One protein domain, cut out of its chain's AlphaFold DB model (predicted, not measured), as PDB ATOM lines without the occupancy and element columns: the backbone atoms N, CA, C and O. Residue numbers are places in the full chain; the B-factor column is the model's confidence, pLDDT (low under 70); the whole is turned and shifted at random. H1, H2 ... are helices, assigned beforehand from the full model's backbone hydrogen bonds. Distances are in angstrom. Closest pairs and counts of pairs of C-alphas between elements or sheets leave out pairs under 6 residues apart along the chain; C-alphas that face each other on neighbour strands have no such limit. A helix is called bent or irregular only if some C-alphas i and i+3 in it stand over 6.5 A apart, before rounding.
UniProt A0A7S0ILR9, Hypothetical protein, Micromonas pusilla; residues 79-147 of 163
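AT A GLANCE: This is residues 79 to 147 of the 163 residues of the protein "Hypothetical protein" of Micromonas pusilla (UniProt A0A7S0ILR9). What is the main picture? One long helix, H3, makes the length of an elongated shape; H1 runs back along one side of it, little H4 sits across H3 on that same side, and H2 is the turn joining H1 to H3. What is it made of? The printed part has 69 residues with four named helices, H1 to H4 in chain order, and no named strand; the class is all helix. How dense is it? It is loose, with a radius of gyration of the C-alphas of 14.6 A and spans of 44 by 22 by 18 A.

IN THESE COORDINATES: Where is the longest helix? H3, residues 103 to 128, measures 37.0 A from C-alpha 103 at (177.993, 189.914, 252.491) to C-alpha 128 at (156.302, 218.272, 242.666). It has a kink of 25 degrees near residue 110 and is irregular, C-alphas 104 and 107 being 7.8 A apart. Where are the others? H1, residues 82 to 95, measures 19.8 A and begins at C-alpha 82 (152.113, 200.378, 247.044). H2 is residues 97 to 101, 6.3 A, and H4 is residues 139 to 144, 9.4 A.

HOW THE PARTS SIT: What touches the hub, H3? Its residues 112 to 119 touch H1, closest C-alphas Thr 89 and Thr 112 at 6.3 A, opposite ways at a shallow tilt of 34 degrees, only just short of steep. H4 touches it about perpendicular, at 85 degrees, closest C-alphas Ala 123 and Leu 144 at 5.7 A. H2 and H3 touch only at the corner, closest C-alphas Leu 100 and Arg 109 at 5.2 A. Which O i to N i+4 pairs are within hydrogen-bond range? Every one in H1 and H2, 18 of 22 in H3 and 1 of 2 in H4.

THE WHOLE: How far does it reach? The C-alphas farthest apart, Leu 102 and Lys 132, are 44.2 A apart; the printed part has no cut and no long link. Where is confidence low? Mean pLDDT of the printed part is 72.9, and residues 129 to 147 are among those under 70.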
ATOM      1  N   PHE A  79     143.834 194.945 245.011       67.56
ATOM      2  CA  PHE A  79     143.891 195.118 246.462       67.56
ATOM      3  C   PHE A  79     145.305 195.420 246.973       67.56
ATOM      4  O   PHE A  79     145.455 196.049 248.020       67.56
ATOM      5  N   ILE A  80     146.344 195.022 246.230       67.56
ATOM      6  CA  ILE A  80     147.733 195.262 246.617       67.56
ATOM      7  C   ILE A  80     148.103 196.684 246.215       67.56
ATOM      8  O   ILE A  80     148.393 196.986 245.062       67.56
ATOM      9  N   LYS A  81     148.076 197.578 247.196       71.69
ATOM     10  CA  LYS A  81     148.549 198.956 247.029       71.69
ATOM     11  C   LYS A  81     150.032 199.068 247.367       71.69
ATOM     12  O   LYS A  81     150.550 198.274 248.148       71.69
ATOM     13  N   TRP A  82     150.684 200.103 246.845       66.62
ATOM     14  CA  TRP A  82     152.113 200.378 247.044       66.62
ATOM     15  C   TRP A  82     152.534 200.385 248.526       66.62
ATOM     16  O   TRP A  82     153.622 199.924 248.860       66.62
ATOM     17  N   TYR A  83     151.657 200.836 249.431       69.56
ATOM     18  CA  TYR A  83     151.963 200.867 250.861       69.56
ATOM     19  C   TYR A  83     151.994 199.469 251.502       69.56
ATOM     20  O   TYR A  83     152.629 199.286 252.532       69.56
ATOM     21  N   HIS A  84     151.350 198.461 250.905       79.06
ATOM     22  CA  HIS A  84     151.524 197.074 251.343       79.06
ATOM     23  C   HIS A  84     152.908 196.568 250.946       79.06
ATOM     24  O   HIS A  84     153.548 195.883 251.731       79.06
ATOM     25  N   VAL A  85     153.387 196.954 249.759       77.00
ATOM     26  CA  VAL A  85     154.733 196.609 249.291       77.00
ATOM     27  C   VAL A  85     155.774 197.224 250.221       77.00
ATOM     28  O   VAL A  85     156.591 196.489 250.758       77.00
ATOM     29  N   ILE A  86     155.693 198.530 250.513       79.94
ATOM     30  CA  ILE A  86     156.657 199.163 251.427       79.94
ATOM     31  C   ILE A  86     156.563 198.595 252.849       79.94
ATOM     32  O   ILE A  86     157.595 198.340 253.459       79.94
ATOM     33  N   ALA A  87     155.356 198.345 253.369       82.25
ATOM     34  CA  ALA A  87     155.181 197.792 254.709       82.25
ATOM     35  C   ALA A  87     155.772 196.380 254.817       82.25
ATOM     36  O   ALA A  87     156.492 196.098 255.770       82.25
ATOM     37  N   LEU A  88     155.530 195.520 253.821       83.50
ATOM     38  CA  LEU A  88     156.116 194.181 253.760       83.50
ATOM     39  C   LEU A  88     157.635 194.238 253.600       83.50
ATOM     40  O   LEU A  88     158.333 193.488 254.270       83.50
ATOM     41  N   THR A  89     158.163 195.138 252.767       84.38
ATOM     42  CA  THR A  89     159.611 195.294 252.590       84.38
ATOM     43  C   THR A  89     160.291 195.813 253.855       84.38
ATOM     44  O   THR A  89     161.358 195.320 254.205       84.38
ATOM     45  N   ILE A  90     159.686 196.761 254.577       85.12
ATOM     46  CA  ILE A  90     160.214 197.236 255.863       85.12
ATOM     47  C   ILE A  90     160.141 196.120 256.906       85.12
ATOM     48  O   ILE A  90     161.134 195.863 257.579       85.12
ATOM     49  N   ALA A  91     159.004 195.425 257.017       85.56
ATOM     50  CA  ALA A  91     158.852 194.308 257.944       85.56
ATOM     51  C   ALA A  91     159.881 193.205 257.663       85.56
ATOM     52  O   ALA A  91     160.524 192.723 258.589       85.56
ATOM     53  N   ALA A  92     160.099 192.870 256.389       82.31
ATOM     54  CA  ALA A  92     161.135 191.943 255.958       82.31
ATOM     55  C   ALA A  92     162.541 192.448 256.314       82.31
ATOM     56  O   ALA A  92     163.340 191.711 256.884       82.31
ATOM     57  N   GLY A  93     162.835 193.719 256.035       84.81
ATOM     58  CA  GLY A  93     164.126 194.328 256.343       84.81
ATOM     59  C   GLY A  93     164.452 194.337 257.837       84.81
ATOM     60  O   GLY A  93     165.606 194.147 258.207       84.81
ATOM     61  N   VAL A  94     163.443 194.525 258.693       88.12
ATOM     62  CA  VAL A  94     163.591 194.471 260.155       88.12
ATOM     63  C   VAL A  94     163.696 193.028 260.644       88.12
ATOM     64  O   VAL A  94     164.558 192.728 261.459       88.12
ATOM     65  N   HIS A  95     162.845 192.129 260.143       89.06
ATOM     66  CA  HIS A  95     162.819 190.731 260.572       89.06
ATOM     67  C   HIS A  95     164.106 189.981 260.202       89.06
ATOM     68  O   HIS A  95     164.595 189.189 260.999       89.06
ATOM     69  N   TRP A  96     164.660 190.241 259.015       85.94
ATOM     70  CA  TRP A  96     165.882 189.606 258.511       85.94
ATOM     71  C   TRP A  96     167.101 190.535 258.561       85.94
ATOM     72  O   TRP A  96     168.015 190.425 257.744       85.94
ATOM     73  N   SER A  97     167.121 191.504 259.481       84.75
ATOM     74  CA  SER A  97     168.177 192.524 259.517       84.75
ATOM     75  C   SER A  97     169.572 191.929 259.728       84.75
ATOM     76  O   SER A  97     170.548 192.449 259.191       84.75
ATOM     77  N   ALA A  98     169.670 190.845 260.505       81.94
ATOM     78  CA  ALA A  98     170.929 190.160 260.780       81.94
ATOM     79  C   ALA A  98     171.425 189.391 259.548       81.94
ATOM     80  O   ALA A  98     172.595 189.487 259.183       81.94
ATOM     81  N   GLU A  99     170.530 188.693 258.855       80.44
ATOM     82  CA  GLU A  99     170.845 187.950 257.639       80.44
ATOM     83  C   GLU A  99     171.197 188.897 256.487       80.44
ATOM     84  O   GLU A  99     172.148 188.644 255.752       80.44
ATOM     85  N   LEU A 100     170.491 190.022 256.350       79.12
ATOM     86  CA  LEU A 100     170.772 191.047 255.339       79.12
ATOM     87  C   LEU A 100     172.111 191.763 255.573       79.12
ATOM     88  O   LEU A 100     172.659 192.352 254.640       79.12
ATOM     89  N   ALA A 101     172.653 191.736 256.794       81.56
ATOM     90  CA  ALA A 101     173.960 192.319 257.084       81.56
ATOM     91  C   ALA A 101     175.121 191.495 256.498       81.56
ATOM     92  O   ALA A 101     176.186 192.063 256.251       81.56
ATOM     93  N   LEU A 102     174.907 190.202 256.229       81.69
ATOM     94  CA  LEU A 102     175.909 189.301 255.660       81.69
ATOM     95  C   LEU A 102     176.245 189.675 254.210       81.69
ATOM     96  O   LEU A 102     175.360 189.978 253.406       81.69
ATOM     97  N   ASP A 103     177.524 189.584 253.845       79.88
ATOM     98  CA  ASP A 103     177.993 189.914 252.491       79.88
ATOM     99  C   ASP A 103     177.427 188.975 251.416       79.88
ATOM    100  O   ASP A 103     177.173 189.395 250.282       79.88
ATOM    101  N   GLU A 104     177.132 187.729 251.784       77.25
ATOM    102  CA  GLU A 104     176.440 186.752 250.932       77.25
ATOM    103  C   GLU A 104     175.045 187.244 250.506       77.25
ATOM    104  O   GLU A 104     174.590 186.965 249.397       77.25
ATOM    105  N   ASN A 105     174.404 188.064 251.343       82.19
ATOM    106  CA  ASN A 105     173.079 188.635 251.112       82.19
ATOM    107  C   ASN A 105     173.131 190.085 250.608       82.19
ATOM    108  O   ASN A 105     172.116 190.785 250.601       82.19
ATOM    109  N   SER A 106     174.294 190.533 250.129       81.81
ATOM    110  CA  SER A 106     174.520 191.879 249.585       81.81
ATOM    111  C   SER A 106     173.497 192.294 248.520       81.81
ATOM    112  O   SER A 106     173.052 193.444 248.524       81.81
ATOM    113  N   TYR A 107     173.057 191.366 247.662       84.94
ATOM    114  CA  TYR A 107     171.976 191.619 246.703       84.94
ATOM    115  C   TYR A 107     170.625 191.873 247.385       84.94
ATOM    116  O   TYR A 107     169.941 192.838 247.055       84.94
ATOM    117  N   TRP A 108     170.239 191.047 248.358       81.56
ATOM    118  CA  TRP A 108     168.967 191.188 249.076       81.56
ATOM    119  C   TRP A 108     168.926 192.461 249.922       81.56
ATOM    120  O   TRP A 108     167.900 193.146 249.971       81.56
ATOM    121  N   ARG A 109     170.065 192.837 250.515       83.50
ATOM    122  CA  ARG A 109     170.249 194.133 251.173       83.50
ATOM    123  C   ARG A 109     170.066 195.278 250.181       83.50
ATOM    124  O   ARG A 109     169.312 196.208 250.464       83.50
ATOM    125  N   TYR A 110     170.709 195.196 249.014       86.38
ATOM    126  CA  TYR A 110     170.555 196.183 247.945       86.38
ATOM    127  C   TYR A 110     169.095 196.312 247.500       86.38
ATOM    128  O   TYR A 110     168.575 197.420 247.469       86.38
ATOM    129  N   LEU A 111     168.416 195.197 247.221       84.50
ATOM    130  CA  LEU A 111     167.021 195.171 246.782       84.50
ATOM    131  C   LEU A 111     166.086 195.813 247.817       84.50
ATOM    132  O   LEU A 111     165.262 196.655 247.468       84.50
ATOM    133  N   THR A 112     166.246 195.457 249.094       83.31
ATOM    134  CA  THR A 112     165.437 196.001 250.196       83.31
ATOM    135  C   THR A 112     165.604 197.517 250.301       83.31
ATOM    136  O   THR A 112     164.617 198.256 250.326       83.31
ATOM    137  N   LEU A 113     166.850 198.001 250.286       85.12
ATOM    138  CA  LEU A 113     167.151 199.433 250.324       85.12
ATOM    139  C   LEU A 113     166.681 200.159 249.059       85.12
ATOM    140  O   LEU A 113     166.183 201.279 249.153       85.12
ATOM    141  N   TYR A 114     166.795 199.526 247.891       85.19
ATOM    142  CA  TYR A 114     166.345 200.076 246.615       85.19
ATOM    143  C   TYR A 114     164.830 200.279 246.598       85.19
ATOM    144  O   TYR A 114     164.360 201.334 246.180       85.19
ATOM    145  N   VAL A 115     164.055 199.308 247.088       83.62
ATOM    146  CA  VAL A 115     162.592 199.424 247.166       83.62
ATOM    147  C   VAL A 115     162.181 200.502 248.173       83.62
ATOM    148  O   VAL A 115     161.369 201.363 247.834       83.62
ATOM    149  N   ILE A 116     162.768 200.516 249.377       84.12
ATOM    150  CA  ILE A 116     162.467 201.537 250.398       84.12
ATOM    151  C   ILE A 116     162.831 202.937 249.883       84.12
ATOM    152  O   ILE A 116     162.005 203.849 249.920       84.12
ATOM    153  N   GLY A 117     164.049 203.103 249.361       82.50
ATOM    154  CA  GLY A 117     164.541 204.371 248.830       82.50
ATOM    155  C   GLY A 117     163.765 204.833 247.599       82.50
ATOM    156  O   GLY A 117     163.384 205.995 247.521       82.50
ATOM    157  N   GLY A 118     163.462 203.929 246.668       79.75
ATOM    158  CA  GLY A 118     162.702 204.228 245.456       79.75
ATOM    159  C   GLY A 118     161.280 204.699 245.754       79.75
ATOM    160  O   GLY A 118     160.847 205.716 245.212       79.75
ATOM    161  N   ILE A 119     160.569 204.019 246.662       77.62
ATOM    162  CA  ILE A 119     159.229 204.445 247.089       77.62
ATOM    163  C   ILE A 119     159.308 205.759 247.877       77.62
ATOM    164  O   ILE A 119     158.485 206.644 247.651       77.62
ATOM    165  N   GLY A 120     160.308 205.924 248.747       76.50
ATOM    166  CA  GLY A 120     160.530 207.165 249.491       76.50
ATOM    167  C   GLY A 120     160.775 208.370 248.577       76.50
ATOM    168  O   GLY A 120     160.107 209.394 248.711       76.50
ATOM    169  N   VAL A 121     161.671 208.238 247.594       78.19
ATOM    170  CA  VAL A 121     161.942 209.282 246.592       78.19
ATOM    171  C   VAL A 121     160.691 209.573 245.776       78.19
ATOM    172  O   VAL A 121     160.349 210.737 245.598       78.19
ATOM    173  N   MET A 122     159.964 208.548 245.329       71.50
ATOM    174  CA  MET A 122     158.704 208.748 244.613       71.50
ATOM    175  C   MET A 122     157.681 209.502 245.465       71.50
ATOM    176  O   MET A 122     157.093 210.456 244.969       71.50
ATOM    177  N   ALA A 123     157.508 209.152 246.743       68.94
ATOM    178  CA  ALA A 123     156.587 209.835 247.652       68.94
ATOM    179  C   ALA A 123     156.919 211.326 247.820       68.94
ATOM    180  O   ALA A 123     156.014 212.155 247.899       68.94
ATOM    181  N   VAL A 124     158.210 211.668 247.842       75.00
ATOM    182  CA  VAL A 124     158.683 213.052 247.962       75.00
ATOM    183  C   VAL A 124     158.596 213.798 246.635       75.00
ATOM    184  O   VAL A 124     158.203 214.957 246.629       75.00
ATOM    185  N   VAL A 125     158.943 213.165 245.511       72.25
ATOM    186  CA  VAL A 125     159.066 213.816 244.197       72.25
ATOM    187  C   VAL A 125     157.722 213.935 243.479       72.25
ATOM    188  O   VAL A 125     157.459 214.975 242.878       72.25
ATOM    189  N   LEU A 126     156.845 212.926 243.559       69.12
ATOM    190  CA  LEU A 126     155.535 212.911 242.885       69.12
ATOM    191  C   LEU A 126     154.686 214.172 243.127       69.12
ATOM    192  O   LEU A 126     154.124 214.675 242.154       69.12
ATOM    193  N   PRO A 127     154.600 214.731 244.353       68.69
ATOM    194  CA  PRO A 127     153.888 215.985 244.611       68.69
ATOM    195  C   PRO A 127     154.393 217.183 243.796       68.69
ATOM    196  O   PRO A 127     153.615 218.086 243.493       68.69
ATOM    197  N   PHE A 128     155.676 217.191 243.427       72.00
ATOM    198  CA  PHE A 128     156.302 218.272 242.666       72.00
ATOM    199  C   PHE A 128     156.264 218.040 241.153       72.00
ATOM    200  O   PHE A 128     156.547 218.966 240.391       72.00
ATOM    201  N   VAL A 129     155.900 216.838 240.688       68.12
ATOM    202  CA  VAL A 129     155.781 216.553 239.255       68.12
ATOM    203  C   VAL A 129     154.500 217.201 238.715       68.12
ATOM    204  O   VAL A 129     153.396 216.867 239.154       68.12
ATOM    205  N   PRO A 130     154.592 218.112 237.727       69.81
ATOM    206  CA  PRO A 130     153.411 218.734 237.147       69.81
ATOM    207  C   PRO A 130     152.472 217.685 236.539       69.81
ATOM    208  O   PRO A 130     152.892 216.900 235.687       69.81
ATOM    209  N   ARG A 131     151.177 217.739 236.883       63.19
ATOM    210  CA  ARG A 131     150.153 216.757 236.452       63.19
ATOM    211  C   ARG A 131     150.041 216.543 234.933       63.19
ATOM    212  O   ARG A 131     149.500 215.544 234.475       63.19
ATOM    213  N   LYS A 132     150.557 217.480 234.133       65.44
ATOM    214  CA  LYS A 132     150.653 217.360 232.670       65.44
ATOM    215  C   LYS A 132     151.588 216.232 232.214       65.44
ATOM    216  O   LYS A 132     151.329 215.653 231.170       65.44
ATOM    217  N   PHE A 133     152.629 215.914 232.988       57.28
ATOM    218  CA  PHE A 133     153.580 214.832 232.694       57.28
ATOM    219  C   PHE A 133     153.121 213.474 233.225       57.28
ATOM    220  O   PHE A 133     153.684 212.448 232.867       57.28
ATOM    221  N   THR A 134     152.088 213.469 234.063       58.62
ATOM    222  CA  THR A 134     151.526 212.262 234.662       58.62
ATOM    223  C   THR A 134     150.193 211.840 234.043       58.62
ATOM    224  O   THR A 134     149.548 210.912 234.531       58.62
ATOM    225  N   ARG A 135     149.755 212.517 232.972       47.62
ATOM    226  CA  ARG A 135     148.583 212.125 232.180       47.62
ATOM    227  C   ARG A 135     148.844 210.739 231.581       47.62
ATOM    228  O   ARG A 135     149.700 210.608 230.719       47.62
ATOM    229  N   GLY A 136     148.133 209.725 232.075       50.94
ATOM    230  CA  GLY A 136     148.281 208.325 231.659       50.94
ATOM    231  C   GLY A 136     149.030 207.431 232.653       50.94
ATOM    232  O   GLY A 136     149.029 206.215 232.483       50.94
ATOM    233  N   ALA A 137     149.624 207.989 233.715       54.41
ATOM    234  CA  ALA A 137     150.217 207.155 234.755       54.41
ATOM    235  C   ALA A 137     149.100 206.460 235.563       54.41
ATOM    236  O   ALA A 137     148.086 207.093 235.873       54.41
ATOM    237  N   PRO A 138     149.253 205.172 235.903       55.19
ATOM    238  CA  PRO A 138     148.214 204.423 236.596       55.19
ATOM    239  C   PRO A 138     147.899 205.020 237.976       55.19
ATOM    240  O   PRO A 138     148.800 205.391 238.727       55.19
ATOM    241  N   ASP A 139     146.607 205.065 238.325       56.31
ATOM    242  CA  ASP A 139     146.075 205.742 239.524       56.31
ATOM    243  C   ASP A 139     146.756 205.327 240.843       56.31
ATOM    244  O   ASP A 139     146.791 206.107 241.797       56.31
ATOM    245  N   PHE A 140     147.334 204.122 240.913       57.81
ATOM    246  CA  PHE A 140     148.060 203.658 242.100       57.81
ATOM    247  C   PHE A 140     149.309 204.503 242.408       57.81
ATOM    248  O   PHE A 140     149.703 204.576 243.571       57.81
ATOM    249  N   LEU A 141     149.895 205.176 241.407       54.47
ATOM    250  CA  LEU A 141     151.022 206.099 241.578       54.47
ATOM    251  C   LEU A 141     150.597 207.422 242.229       54.47
ATOM    252  O   LEU A 141     151.405 208.046 242.900       54.47
ATOM    253  N   PHE A 142     149.336 207.848 242.090       57.38
ATOM    254  CA  PHE A 142     148.823 209.074 242.734       57.38
ATOM    255  C   PHE A 142     148.237 208.826 244.116       57.38
ATOM    256  O   PHE A 142     148.122 209.760 244.905       57.38
ATOM    257  N   GLN A 143     147.957 207.568 244.454       58.03
ATOM    258  CA  GLN A 143     147.672 207.158 245.830       58.03
ATOM    259  C   GLN A 143     148.909 207.241 246.745       58.03
ATOM    260  O   GLN A 143     148.791 206.933 247.929       58.03
ATOM    261  N   LEU A 144     150.088 207.619 246.223       54.41
ATOM    262  CA  LEU A 144     151.286 207.935 247.017       54.41
ATOM    263  C   LEU A 144     151.222 209.304 247.705       54.41
ATOM    264  O   LEU A 144     151.951 209.533 248.665       54.41
ATOM    265  N   GLY A 145     150.385 210.223 247.224       40.97
ATOM    266  CA  GLY A 145     150.280 211.562 247.786       40.97
ATOM    267  C   GLY A 145     149.046 211.699 248.664       40.97
ATOM    268  O   GLY A 145     147.967 211.245 248.302       40.97
ATOM    269  N   PHE A 146     149.184 212.441 249.757       44.66
ATOM    270  CA  PHE A 146     148.139 213.039 250.603       44.66
ATOM    271  C   PHE A 146     147.034 213.838 249.869       44.66
ATOM    272  O   PHE A 146     146.267 214.569 250.487       44.66
ATOM    273  N   LEU A 147     146.922 213.726 248.550       42.88
ATOM    274  CA  LEU A 147     145.835 214.277 247.771       42.88
ATOM    275  C   LEU A 147     144.868 213.144 247.476       42.88
ATOM    276  O   LEU A 147     145.015 212.426 246.487       42.88
TER     277      LEU A 147